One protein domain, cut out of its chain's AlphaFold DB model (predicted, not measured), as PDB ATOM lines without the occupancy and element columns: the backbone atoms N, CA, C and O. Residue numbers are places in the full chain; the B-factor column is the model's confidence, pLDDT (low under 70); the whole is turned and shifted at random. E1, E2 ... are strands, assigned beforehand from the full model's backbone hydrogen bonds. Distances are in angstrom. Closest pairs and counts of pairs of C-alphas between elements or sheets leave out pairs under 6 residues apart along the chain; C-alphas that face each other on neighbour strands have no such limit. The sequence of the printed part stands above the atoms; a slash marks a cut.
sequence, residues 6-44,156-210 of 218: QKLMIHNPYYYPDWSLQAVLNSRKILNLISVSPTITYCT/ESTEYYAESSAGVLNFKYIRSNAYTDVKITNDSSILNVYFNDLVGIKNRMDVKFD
ATOM      1  N   GLN A   6     -34.480 -36.647  40.706       88.19
ATOM      2  CA  GLN A   6     -34.063 -35.816  41.827       88.19
ATOM      3  C   GLN A   6     -34.018 -34.369  41.367       88.19
ATOM      4  O   GLN A   6     -33.313 -34.056  40.410       88.19
ATOM      5  N   LYS A   7     -34.766 -33.494  42.038       89.69
ATOM      6  CA  LYS A   7     -34.672 -32.049  41.831       89.69
ATOM      7  C   LYS A   7     -33.548 -31.520  42.720       89.69
ATOM      8  O   LYS A   7     -33.663 -31.589  43.940       89.69
ATOM      9  N   LEU A   8     -32.478 -31.026  42.113       90.56
ATOM     10  CA  LEU A   8     -31.351 -30.395  42.792       90.56
ATOM     11  C   LEU A   8     -31.456 -28.876  42.643       90.56
ATOM     12  O   LEU A   8     -31.682 -28.394  41.537       90.56
ATOM     13  N   MET A   9     -31.282 -28.142  43.739       92.44
ATOM     14  CA  MET A   9     -31.236 -26.676  43.763       92.44
ATOM     15  C   MET A   9     -29.875 -26.267  44.323       92.44
ATOM     16  O   MET A   9     -29.488 -26.751  45.385       92.44
ATOM     17  N   ILE A  10     -29.141 -25.431  43.592       92.31
ATOM     18  CA  ILE A  10     -27.828 -24.913  43.993       92.31
ATOM     19  C   ILE A  10     -27.943 -23.395  43.978       92.31
ATOM     20  O   ILE A  10     -28.319 -22.814  42.965       92.31
ATOM     21  N   HIS A  11     -27.675 -22.767  45.116       93.06
ATOM     22  CA  HIS A  11     -27.849 -21.332  45.300       93.06
ATOM     23  C   HIS A  11     -26.961 -20.820  46.436       93.06
ATOM     24  O   HIS A  11     -26.326 -21.595  47.153       93.06
ATOM     25  N   ASN A  12     -26.922 -19.498  46.596       92.56
ATOM     26  CA  ASN A  12     -26.252 -18.846  47.712       92.56
ATOM     27  C   ASN A  12     -26.878 -19.284  49.055       92.56
ATOM     28  O   ASN A  12     -28.108 -19.289  49.157       92.56
ATOM     29  N   PRO A  13     -26.080 -19.623  50.088       91.88
ATOM     30  CA  PRO A  13     -26.594 -20.053  51.393       91.88
ATOM     31  C   PRO A  13     -27.498 -19.029  52.099       91.88
ATOM     32  O   PRO A  13     -28.260 -19.416  52.982       91.88
ATOM     33  N   TYR A  14     -27.434 -17.747  51.729       91.00
ATOM     34  CA  TYR A  14     -28.276 -16.691  52.300       91.00
ATOM     35  C   TYR A  14     -29.619 -16.506  51.576       91.00
ATOM     36  O   TYR A  14     -30.474 -15.760  52.058       91.00
ATOM     37  N   TYR A  15     -29.826 -17.179  50.441       92.25
ATOM     38  CA  TYR A  15     -31.102 -17.159  49.727       92.25
ATOM     39  C   TYR A  15     -32.030 -18.225  50.297       92.25
ATOM     40  O   TYR A  15     -31.640 -19.382  50.476       92.25
ATOM     41  N   TYR A  16     -33.276 -17.841  50.556       91.12
ATOM     42  CA  TYR A  16     -34.310 -18.788  50.933       91.12
ATOM     43  C   TYR A  16     -34.555 -19.800  49.801       91.12
ATOM     44  O   TYR A  16     -34.703 -19.389  48.661       91.12
ATOM     45  N   PRO A  17     -34.618 -21.117  50.055       89.38
ATOM     46  CA  PRO A  17     -34.776 -22.103  48.990       89.38
ATOM     47  C   PRO A  17     -36.233 -22.214  48.504       89.38
ATOM     48  O   PRO A  17     -36.921 -23.193  48.807       89.38
ATOM     49  N   ASP A  18     -36.730 -21.217  47.764       87.44
ATOM     50  CA  ASP A  18     -38.082 -21.237  47.193       87.44
ATOM     51  C   ASP A  18     -38.141 -21.882  45.787       87.44
ATOM     52  O   ASP A  18     -37.160 -22.380  45.233       87.44
ATOM     53  N   TRP A  19     -39.343 -21.942  45.209       83.56
ATOM     54  CA  TRP A  19     -39.581 -22.564  43.904       83.56
ATOM     55  C   TRP A  19     -39.055 -21.744  42.713       83.56
ATOM     56  O   TRP A  19     -38.960 -22.315  41.625       83.56
ATOM     57  N   SER A  20     -38.747 -20.455  42.903       82.56
ATOM     58  CA  SER A  20     -38.229 -19.543  41.873       82.56
ATOM     59  C   SER A  20     -36.728 -19.717  41.627       82.56
ATOM     60  O   SER A  20     -36.211 -19.258  40.611       82.56
ATOM     61  N   LEU A  21     -36.025 -20.453  42.495       86.75
ATOM     62  CA  LEU A  21     -34.645 -20.850  42.241       86.75
ATOM     63  C   LEU A  21     -34.533 -21.853  41.091       86.75
ATOM     64  O   LEU A  21     -35.339 -22.780  40.939       86.75
ATOM     65  N   GLN A  22     -33.458 -21.707  40.317       83.06
ATOM     66  CA  GLN A  22     -33.120 -22.653  39.268       83.06
ATOM     67  C   GLN A  22     -32.875 -24.041  39.864       83.06
ATOM     68  O   GLN A  22     -32.184 -24.218  40.869       83.06
ATOM     69  N   ALA A  23     -33.443 -25.046  39.203       88.06
ATOM     70  CA  ALA A  23     -33.297 -26.426  39.612       88.06
ATOM     71  C   ALA A  23     -32.935 -27.319  38.434       88.06
ATOM     72  O   ALA A  23     -33.464 -27.179  37.332       88.06
ATOM     73  N   VAL A  24     -32.077 -28.291  38.710       88.00
ATOM     74  CA  VAL A  24     -31.666 -29.327  37.770       88.00
ATOM     75  C   VAL A  24     -32.402 -30.613  38.124       88.00
ATOM     76  O   VAL A  24     -32.408 -31.034  39.282       88.00
ATOM     77  N   LEU A  25     -33.032 -31.248  37.136       88.69
ATOM     78  CA  LEU A  25     -33.660 -32.554  37.312       88.69
ATOM     79  C   LEU A  25     -32.698 -33.653  36.867       88.69
ATOM     80  O   LEU A  25     -32.332 -33.734  35.699       88.69
ATOM     81  N   ASN A  26     -32.339 -34.525  37.798       88.75
ATOM     82  CA  ASN A  26     -31.407 -35.621  37.576       88.75
ATOM     83  C   ASN A  26     -32.131 -36.967  37.539       88.75
ATOM     84  O   ASN A  26     -33.124 -37.183  38.245       88.75
ATOM     85  N   SER A  27     -31.623 -37.886  36.719       88.81
ATOM     86  CA  SER A  27     -32.195 -39.228  36.599       88.81
ATOM     87  C   SER A  27     -31.742 -40.130  37.748       88.81
ATOM     88  O   SER A  27     -30.676 -39.948  38.339       88.81
ATOM     89  N   ARG A  28     -32.563 -41.131  38.074       88.44
ATOM     90  CA  ARG A  28     -32.243 -42.143  39.094       88.44
ATOM     91  C   ARG A  28     -31.380 -43.263  38.505       88.44
ATOM     92  O   ARG A  28     -31.354 -43.444  37.293       88.44
ATOM     93  N   LYS A  29     -30.747 -44.057  39.379       87.94
ATOM     94  CA  LYS A  29     -29.961 -45.266  39.038       87.94
ATOM     95  C   LYS A  29     -28.706 -45.030  38.191       87.94
ATOM     96  O   LYS A  29     -28.176 -45.960  37.590       87.94
ATOM     97  N   ILE A  30     -28.240 -43.790  38.137       89.00
ATOM     98  CA  ILE A  30     -27.053 -43.390  37.384       89.00
ATOM     99  C   ILE A  30     -26.102 -42.595  38.279       89.00
ATOM    100  O   ILE A  30     -26.450 -42.221  39.406       89.00
ATOM    101  N   LEU A  31     -24.892 -42.361  37.779       88.94
ATOM    102  CA  LEU A  31     -23.974 -41.382  38.343       88.94
ATOM    103  C   LEU A  31     -24.306 -40.020  37.728       88.94
ATOM    104  O   LEU A  31     -24.153 -39.840  36.525       88.94
ATOM    105  N   ASN A  32     -24.751 -39.074  38.541       92.44
ATOM    106  CA  ASN A  32     -24.962 -37.688  38.145       92.44
ATOM    107  C   ASN A  32     -23.747 -36.870  38.592       92.44
ATOM    108  O   ASN A  32     -23.407 -36.846  39.777       92.44
ATOM    109  N   LEU A  33     -23.094 -36.222  37.639       92.94
ATOM    110  CA  LEU A  33     -21.951 -35.342  37.834       92.94
ATOM    111  C   LEU A  33     -22.436 -33.909  37.618       92.94
ATOM    112  O   LEU A  33     -22.826 -33.550  36.508       92.94
ATOM    113  N   ILE A  34     -22.431 -33.114  38.683       94.62
ATOM    114  CA  ILE A  34     -22.890 -31.728  38.663       94.62
ATOM    115  C   ILE A  34     -21.677 -30.828  38.832       94.62
ATOM    116  O   ILE A  34     -21.127 -30.726  39.931       94.62
ATOM    117  N   SER A  35     -21.261 -30.199  37.741       94.88
ATOM    118  CA  SER A  35     -20.232 -29.171  37.781       94.88
ATOM    119  C   SER A  35     -20.876 -27.839  38.153       94.88
ATOM    120  O   SER A  35     -21.960 -27.491  37.682       94.88
ATOM    121  N   VAL A  36     -20.221 -27.099  39.040       95.12
ATOM    122  CA  VAL A  36     -20.691 -25.811  39.548       95.12
ATOM    123  C   VAL A  36     -19.655 -24.745  39.234       95.12
ATOM    124  O   VAL A  36     -18.475 -24.916  39.536       95.12
ATOM    125  N   SER A  37     -20.101 -23.634  38.659       95.25
ATOM    126  CA  SER A  37     -19.261 -22.474  38.357       95.25
ATOM    127  C   SER A  37     -19.792 -21.248  39.107       95.25
ATOM    128  O   SER A  37     -20.931 -20.841  38.856       95.25
ATOM    129  N   PRO A  38     -19.022 -20.673  40.050       95.44
ATOM    130  CA  PRO A  38     -19.435 -19.480  40.768       95.44
ATOM    131  C   PRO A  38     -19.170 -18.215  39.942       95.44
ATOM    132  O   PRO A  38     -18.083 -18.029  39.386       95.44
ATOM    133  N   THR A  39     -20.146 -17.315  39.944       96.19
ATOM    134  CA  THR A  39     -20.025 -15.948  39.437       96.19
ATOM    135  C   THR A  39     -20.315 -14.987  40.580       96.19
ATOM    136  O   THR A  39     -21.386 -15.033  41.182       96.19
ATOM    137  N   ILE A  40     -19.357 -14.119  40.886       95.94
ATOM    138  CA  ILE A  40     -19.464 -13.125  41.955       95.94
ATOM    139  C   ILE A  40     -19.507 -11.746  41.313       95.94
ATOM    140  O   ILE A  40     -18.598 -11.383  40.570       95.94
ATOM    141  N   THR A  41     -20.527 -10.965  41.634       96.31
ATOM    142  CA  THR A  41     -20.623  -9.554  41.262       96.31
ATOM    143  C   THR A  41     -20.476  -8.715  42.521       96.31
ATOM    144  O   THR A  41     -21.115  -9.005  43.527       96.31
ATOM    145  N   TYR A  42     -19.625  -7.696  42.473       95.62
ATOM    146  CA  TYR A  42     -19.465  -6.723  43.553       95.62
ATOM    147  C   TYR A  42     -19.451  -5.309  42.981       95.62
ATOM    148  O   TYR A  42     -19.051  -5.105  41.827       95.62
ATOM    149  N   CYS A  43     -19.847  -4.336  43.788       95.19
ATOM    150  CA  CYS A  43     -19.733  -2.925  43.451       95.19
ATOM    151  C   CYS A  43     -18.513  -2.295  44.132       95.19
ATOM    152  O   CYS A  43     -18.075  -2.747  45.188       95.19
ATOM    153  N   THR A  44     -17.930  -1.272  43.511       94.94
ATOM    154  CA  THR A  44     -16.888  -0.454  44.147       94.94
ATOM    155  C   THR A  44     -17.464   0.421  45.257       94.94
ATOM    156  O   THR A  44     -18.661   0.707  45.257       94.94
ATOM    157  N   GLU A 156     -24.475  -6.490  45.042       94.94
ATOM    158  CA  GLU A 156     -23.502  -7.545  45.271       94.94
ATOM    159  C   GLU A 156     -24.224  -8.885  45.279       94.94
ATOM    160  O   GLU A 156     -25.166  -9.093  46.043       94.94
ATOM    161  N   SER A 157     -23.791  -9.805  44.426       95.06
ATOM    162  CA  SER A 157     -24.442 -11.102  44.285       95.06
ATOM    163  C   SER A 157     -23.425 -12.214  44.085       95.06
ATOM    164  O   SER A 157     -22.311 -12.020  43.596       95.06
ATOM    165  N   THR A 158     -23.804 -13.418  44.500       94.56
ATOM    166  CA  THR A 158     -23.052 -14.640  44.202       94.56
ATOM    167  C   THR A 158     -24.015 -15.661  43.635       94.56
ATOM    168  O   THR A 158     -24.947 -16.096  44.313       94.56
ATOM    169  N   GLU A 159     -23.775 -16.036  42.388       93.38
ATOM    170  CA  GLU A 159     -24.589 -16.964  41.619       93.38
ATOM    171  C   GLU A 159     -23.792 -18.231  41.323       93.38
ATOM    172  O   GLU A 159     -22.582 -18.190  41.102       93.38
ATOM    173  N   TYR A 160     -24.483 -19.368  41.308       93.12
ATOM    174  CA  TYR A 160     -23.885 -20.667  41.032       93.12
ATOM    175  C   TYR A 160     -24.563 -21.276  39.815       93.12
ATOM    176  O   TYR A 160     -25.718 -21.696  39.880       93.12
ATOM    177  N   TYR A 161     -23.831 -21.349  38.711       91.44
ATOM    178  CA  TYR A 161     -24.300 -21.995  37.494       91.44
ATOM    179  C   TYR A 161     -23.954 -23.477  37.561       91.44
ATOM    180  O   TYR A 161     -22.787 -23.839  37.711       91.44
ATOM    181  N   ALA A 162     -24.977 -24.326  37.490       92.31
ATOM    182  CA  ALA A 162     -24.827 -25.771  37.573       92.31
ATOM    183  C   ALA A 162     -25.083 -26.425  36.215       92.31
ATOM    184  O   ALA A 162     -26.149 -26.240  35.622       92.31
ATOM    185  N   GLU A 163     -24.143 -27.246  35.762       91.56
ATOM    186  CA  GLU A 163     -24.294 -28.077  34.573       91.56
ATOM    187  C   GLU A 163     -24.356 -29.547  34.985       91.56
ATOM    188  O   GLU A 163     -23.609 -30.011  35.849       91.56
ATOM    189  N   SER A 164     -25.289 -30.290  34.389       91.69
ATOM    190  CA  SER A 164     -25.487 -31.705  34.696       91.69
ATOM    191  C   SER A 164     -24.965 -32.579  33.576       91.69
ATOM    192  O   SER A 164     -25.300 -32.396  32.406       91.69
ATOM    193  N   SER A 165     -24.181 -33.574  33.963       92.38
ATOM    194  CA  SER A 165     -23.754 -34.665  33.107       92.38
ATOM    195  C   SER A 165     -24.005 -36.003  33.799       92.38
ATOM    196  O   SER A 165     -24.124 -36.097  35.022       92.38
ATOM    197  N   ALA A 166     -24.138 -37.056  33.001       91.88
ATOM    198  CA  ALA A 166     -24.526 -38.377  33.472       91.88
ATOM    199  C   ALA A 166     -23.502 -39.432  33.049       91.88
ATOM    200  O   ALA A 166     -23.004 -39.423  31.926       91.88
ATOM    201  N   GLY A 167     -23.237 -40.376  33.948       88.31
ATOM    202  CA  GLY A 167     -22.402 -41.545  33.722       88.31
ATOM    203  C   GLY A 167     -23.089 -42.831  34.173       88.31
ATOM    204  O   GLY A 167     -24.037 -42.830  34.965       88.31
ATOM    205  N   VAL A 168     -22.592 -43.963  33.678       86.69
ATOM    206  CA  VAL A 168     -23.076 -45.278  34.110       86.69
ATOM    207  C   VAL A 168     -22.555 -45.571  35.512       86.69
ATOM    208  O   VAL A 168     -21.357 -45.489  35.781       86.69
ATOM    209  N   LEU A 169     -23.463 -45.952  36.404       81.44
ATOM    210  CA  LEU A 169     -23.108 -46.339  37.757       81.44
ATOM    211  C   LEU A 169     -22.513 -47.753  37.756       81.44
ATOM    212  O   LEU A 169     -23.210 -48.728  37.481       81.44
ATOM    213  N   ASN A 170     -21.223 -47.876  38.069       78.44
ATOM    214  CA  ASN A 170     -20.555 -49.171  38.173       78.44
ATOM    215  C   ASN A 170     -20.127 -49.452  39.619       78.44
ATOM    216  O   ASN A 170     -19.102 -48.968  40.101       78.44
ATOM    217  N   PHE A 171     -20.907 -50.304  40.287       73.62
ATOM    218  CA  PHE A 171     -20.736 -50.684  41.693       73.62
ATOM    219  C   PHE A 171     -19.387 -51.335  42.028       73.62
ATOM    220  O   PHE A 171     -19.003 -51.356  43.195       73.62
ATOM    221  N   LYS A 172     -18.627 -51.824  41.036       70.56
ATOM    222  CA  LYS A 172     -17.274 -52.353  41.273       70.56
ATOM    223  C   LYS A 172     -16.289 -51.260  41.701       70.56
ATOM    224  O   LYS A 172     -15.431 -51.533  42.532       70.56
ATOM    225  N   TYR A 173     -16.445 -50.039  41.184       65.81
ATOM    226  CA  TYR A 173     -15.561 -48.900  41.473       65.81
ATOM    227  C   TYR A 173     -15.973 -48.110  42.723       65.81
ATOM    228  O   TYR A 173     -15.220 -47.268  43.197       65.81
ATOM    229  N   ILE A 174     -17.149 -48.400  43.282       65.56
ATOM    230  CA  ILE A 174     -17.715 -47.689  44.439       65.56
ATOM    231  C   ILE A 174     -17.262 -48.309  45.775       65.56
ATOM    232  O   ILE A 174     -17.489 -47.737  46.836       65.56
ATOM    233  N   ARG A 175     -16.527 -49.431  45.739       59.94
ATOM    234  CA  ARG A 175     -15.894 -50.075  46.910       59.94
ATOM    235  C   ARG A 175     -14.712 -49.272  47.489       59.94
ATOM    236  O   ARG A 175     -13.712 -49.853  47.897       59.94
ATOM    237  N   SER A 176     -14.793 -47.946  47.488       57.59
ATOM    238  CA  SER A 176     -13.877 -47.093  48.242       57.59
ATOM    239  C   SER A 176     -14.355 -46.992  49.695       57.59
ATOM    240  O   SER A 176     -15.557 -47.005  49.961       57.59
ATOM    241  N   ASN A 177     -13.417 -46.859  50.634       56.56
ATOM    242  CA  ASN A 177     -13.671 -46.773  52.080       56.56
ATOM    243  C   ASN A 177     -14.528 -45.559  52.515       56.56
ATOM    244  O   ASN A 177     -14.796 -45.407  53.699       56.56
ATOM    245  N   ALA A 178     -14.953 -44.690  51.592       62.66
ATOM    246  CA  ALA A 178     -15.741 -43.494  51.891       62.66
ATOM    247  C   ALA A 178     -17.235 -43.773  52.167       62.66
ATOM    248  O   ALA A 178     -17.918 -42.911  52.710       62.66
ATOM    249  N   TYR A 179     -17.750 -44.956  51.804       64.81
ATOM    250  CA  TYR A 179     -19.182 -45.289  51.897       64.81
ATOM    251  C   TYR A 179     -19.468 -46.564  52.706       64.81
ATOM    252  O   TYR A 179     -20.471 -47.233  52.462       64.81
ATOM    253  N   THR A 180     -18.597 -46.936  53.651       63.53
ATOM    254  CA  THR A 180     -18.679 -48.217  54.386       63.53
ATOM    255  C   THR A 180     -20.003 -48.430  55.122       63.53
ATOM    256  O   THR A 180     -20.450 -49.570  55.233       63.53
ATOM    257  N   ASP A 181     -20.663 -47.348  55.542       69.88
ATOM    258  CA  ASP A 181     -21.915 -47.401  56.308       69.88
ATOM    259  C   ASP A 181     -23.180 -47.278  55.437       69.88
ATOM    260  O   ASP A 181     -24.303 -47.375  55.939       69.88
ATOM    261  N   VAL A 182     -23.035 -47.095  54.118       74.50
ATOM    262  CA  VAL A 182     -24.163 -46.894  53.194       74.50
ATOM    263  C   VAL A 182     -24.357 -48.129  52.313       74.50
ATOM    264  O   VAL A 182     -23.519 -48.474  51.482       74.50
ATOM    265  N   LYS A 183     -25.513 -48.792  52.444       73.94
ATOM    266  CA  LYS A 183     -25.901 -49.901  51.557       73.94
ATOM    267  C   LYS A 183     -26.325 -49.368  50.191       73.94
ATOM    268  O   LYS A 183     -27.469 -48.966  50.000       73.94
ATOM    269  N   ILE A 184     -25.406 -49.403  49.236       75.19
ATOM    270  CA  ILE A 184     -25.663 -48.999  47.854       75.19
ATOM    271  C   ILE A 184     -26.310 -50.168  47.094       75.19
ATOM    272  O   ILE A 184     -25.747 -51.257  47.000       75.19
ATOM    273  N   THR A 185     -27.509 -49.940  46.560       79.44
ATOM    274  CA  THR A 185     -28.321 -50.912  45.802       79.44
ATOM    275  C   THR A 185     -28.430 -50.528  44.322       79.44
ATOM    276  O   THR A 185     -28.075 -49.420  43.933       79.44
ATOM    277  N   ASN A 186     -29.004 -51.403  43.487       77.25
ATOM    278  CA  ASN A 186     -29.265 -51.113  42.065       77.25
ATOM    279  C   ASN A 186     -30.265 -49.962  41.831       77.25
ATOM    280  O   ASN A 186     -30.364 -49.444  40.720       77.25
ATOM    281  N   ASP A 187     -31.010 -49.563  42.864       81.12
ATOM    282  CA  ASP A 187     -31.907 -48.406  42.822       81.12
ATOM    283  C   ASP A 187     -31.226 -47.108  43.276       81.12
ATOM    284  O   ASP A 187     -31.812 -46.028  43.179       81.12
ATOM    285  N   SER A 188     -29.985 -47.202  43.757       83.44
ATOM    286  CA  SER A 188     -29.209 -46.054  44.211       83.44
ATOM    287  C   SER A 188     -28.676 -45.254  43.028       83.44
ATOM    288  O   SER A 188     -28.309 -45.793  41.988       83.44
ATOM    289  N   SER A 189     -28.602 -43.945  43.206       86.38
ATOM    290  CA  SER A 189     -27.909 -43.016  42.316       86.38
ATOM    291  C   SER A 189     -26.815 -42.326  43.107       86.38
ATOM    292  O   SER A 189     -27.023 -42.017  44.282       86.38
ATOM    293  N   ILE A 190     -25.703 -42.011  42.459       86.81
ATOM    294  CA  ILE A 190     -24.670 -41.174  43.065       86.81
ATOM    295  C   ILE A 190     -24.793 -39.778  42.478       86.81
ATOM    296  O   ILE A 190     -24.915 -39.630  41.265       86.81
ATOM    297  N   LEU A 191     -24.771 -38.772  43.344       90.12
ATOM    298  CA  LEU A 191     -24.679 -37.372  42.965       90.12
ATOM    299  C   LEU A 191     -23.310 -36.867  43.412       90.12
ATOM    300  O   LEU A 191     -23.016 -36.878  44.605       90.12
ATOM    301  N   ASN A 192     -22.480 -36.451  42.465       91.00
ATOM    302  CA  ASN A 192     -21.206 -35.806  42.748       91.00
ATOM    303  C   ASN A 192     -21.303 -34.340  42.330       91.00
ATOM    304  O   ASN A 192     -21.427 -34.058  41.139       91.00
ATOM    305  N   VAL A 193     -21.276 -33.432  43.303       93.69
ATOM    306  CA  VAL A 193     -21.309 -31.983  43.077       93.69
ATOM    307  C   VAL A 193     -19.908 -31.440  43.318       93.69
ATOM    308  O   VAL A 193     -19.352 -31.645  44.396       93.69
ATOM    309  N   TYR A 194     -19.333 -30.771  42.325       94.25
ATOM    310  CA  TYR A 194     -17.961 -30.273  42.384       94.25
ATOM    311  C   TYR A 194     -17.822 -28.944  41.643       94.25
ATOM    312  O   TYR A 194     -18.610 -28.633  40.751       94.25
ATOM    313  N   PHE A 195     -16.813 -28.156  42.007       95.31
ATOM    314  CA  PHE A 195     -16.476 -26.953  41.252       95.31
ATOM    315  C   PHE A 195     -15.814 -27.333  39.930       95.31
ATOM    316  O   PHE A 195     -14.902 -28.157  39.914       95.31
ATOM    317  N   ASN A 196     -16.294 -26.748  38.831       91.56
ATOM    318  CA  ASN A 196     -15.793 -27.049  37.489       91.56
ATOM    319  C   ASN A 196     -14.315 -26.664  37.318       91.56
ATOM    320  O   ASN A 196     -13.568 -27.329  36.606       91.56
ATOM    321  N   ASP A 197     -13.905 -25.592  37.994       92.19
ATOM    322  CA  ASP A 197     -12.553 -25.052  37.982       92.19
ATOM    323  C   ASP A 197     -12.189 -24.557  39.396       92.19
ATOM    324  O   ASP A 197     -13.050 -24.392  40.264       92.19
ATOM    325  N   LEU A 198     -10.903 -24.318  39.634       91.31
ATOM    326  CA  LEU A 198     -10.378 -23.669  40.836       91.31
ATOM    327  C   LEU A 198     -10.622 -22.152  40.831       91.31
ATOM    328  O   LEU A 198     -10.423 -21.497  41.854       91.31
ATOM    329  N   VAL A 199     -11.032 -21.593  39.688       94.00
ATOM    330  CA  VAL A 199     -11.342 -20.172  39.511       94.00
ATOM    331  C   VAL A 199     -12.828 -19.947  39.233       94.00
ATOM    332  O   VAL A 199     -13.530 -20.813  38.718       94.00
ATOM    333  N   GLY A 200     -13.308 -18.754  39.576       92.50
ATOM    334  CA  GLY A 200     -14.657 -18.284  39.272       92.50
ATOM    335  C   GLY A 200     -14.624 -16.958  38.525       92.50
ATOM    336  O   GLY A 200     -13.587 -16.290  38.459       92.50
ATOM    337  N   ILE A 201     -15.768 -16.553  37.983       95.75
ATOM    338  CA  ILE A 201     -15.902 -15.252  37.326       95.75
ATOM    339  C   ILE A 201     -16.163 -14.197  38.399       95.75
ATOM    340  O   ILE A 201     -17.063 -14.353  39.224       95.75
ATOM    341  N   LYS A 202     -15.388 -13.109  38.385       96.56
ATOM    342  CA  LYS A 202     -15.593 -11.963  39.274       96.56
ATOM    343  C   LYS A 202     -15.880 -10.707  38.458       96.56
ATOM    344  O   LYS A 202     -14.985 -10.165  37.814       96.56
ATOM    345  N   ASN A 203     -17.118 -10.233  38.520       96.50
ATOM    346  CA  ASN A 203     -17.579  -9.020  37.858       96.50
ATOM    347  C   ASN A 203     -17.465  -7.826  38.809       96.50
ATOM    348  O   ASN A 203     -17.898  -7.900  39.958       96.50
ATOM    349  N   ARG A 204     -16.893  -6.723  38.322       95.06
ATOM    350  CA  ARG A 204     -16.796  -5.446  39.041       95.06
ATOM    351  C   ARG A 204     -17.787  -4.456  38.439       95.06
ATOM    352  O   ARG A 204     -17.671  -4.135  37.257       95.06
ATOM    353  N   MET A 205     -18.713  -3.957  39.247       91.00
ATOM    354  CA  MET A 205     -19.562  -2.819  38.909       91.00
ATOM    355  C   MET A 205     -18.880  -1.534  39.375       91.00
ATOM    356  O   MET A 205     -18.514  -1.420  40.543       91.00
ATOM    357  N   ASP A 206     -18.683  -0.592  38.456       91.44
ATOM    358  CA  ASP A 206     -17.947   0.641  38.726       91.44
ATOM    359  C   ASP A 206     -18.543   1.840  37.986       91.44
ATOM    360  O   ASP A 206     -19.268   1.693  36.996       91.44
ATOM    361  N   VAL A 207     -18.206   3.034  38.458       85.88
ATOM    362  CA  VAL A 207     -18.643   4.297  37.872       85.88
ATOM    363  C   VAL A 207     -17.851   4.562  36.601       85.88
ATOM    364  O   VAL A 207     -16.624   4.671  36.610       85.88
ATOM    365  N   LYS A 208     -18.555   4.728  35.481       82.81
ATOM    366  CA  LYS A 208     -17.924   5.177  34.244       82.81
ATOM    367  C   LYS A 208     -17.967   6.698  34.158       82.81
ATOM    368  O   LYS A 208     -19.034   7.290  34.012       82.81
ATOM    369  N   PHE A 209     -16.795   7.322  34.187       77.62
ATOM    370  CA  PHE A 209     -16.652   8.738  33.869       77.62
ATOM    371  C   PHE A 209     -16.391   8.907  32.373       77.62
ATOM    372  O   PHE A 209     -15.351   8.490  31.864       77.62
ATOM    373  N   ASP A 210     -17.323   9.538  31.664       77.12
ATOM    374  CA  ASP A 210     -17.059   9.988  30.300       77.12
ATOM    375  C   ASP A 210     -16.178  11.245  30.312       77.12
ATOM    376  O   ASP A 210     -16.170  12.028  31.267       77.12
TER     377      ASP A 210
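Overview. This is residues 6 to 44 and 156 to 210 of the 218 residues of an uncharacterized protein of Callosobruchus maculatus (UniProt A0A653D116). A long, narrow, twisted sheet built along strand E3 has E4 beside it on one side and the shorter E5 and E6, one after the other, on its other side. The small hairpin E1 and E2 covers part of one face, making a sandwich, two sheets only partly face to face. The printed part has 94 residues, no named helix and six named strands, E1 to E6 in chain order; it is all strand by class, with under half of its residues, 43, in named elements. The large sheet is mixed and branched, the small one antiparallel; the whole is a loose rod, radius of gyration of the C-alphas 17.9 A, spanning 63 by 29 by 22 A.

Along the chain. Find C-alpha 6 at (-34.063, -35.816, 41.827), where E1, residues 6 to 9, begins; E2 is residues 23 to 26. E3, residues 31 to 43, runs 39.0 A from C-alpha 31 at (-23.974, -41.382, 38.343). E4, residues 157 to 167, measures 32.3 A, E5, residues 190 to 195, 16.5 A, and E6, residues 201 to 205, 13.1 A, ending at (-19.562, -2.819, 38.909).

Arrangement. Beside E3, look for antiparallel E4 on one side, with N 33 and O 165 2.8 A apart, within hydrogen-bond range. On the other side, parallel E5 has N 34 and O 192 at 2.8 A, and parallel E6 has N 203 and O 40 at 2.8 A. In the hairpin E1 and E2, N 8 and O 24 are 2.8 A apart. The closest C-alphas of E2 and E4 are those of Val 24 and Ser 164, 7.3 A; E1 and E4 are apart.

Size, cuts and confidence. The C-alphas farthest apart, of Lys 183 and Asp 210, are 64.2 A apart. Residues 45 to 155 are not printed; C-alphas 44 and 156 are 9.8 A apart across the cut. The links E1 to E2 and E4 to E5 are long, and residues 176 to 183 stand free. Look for pLDDT under 70 at residues 173 to 181.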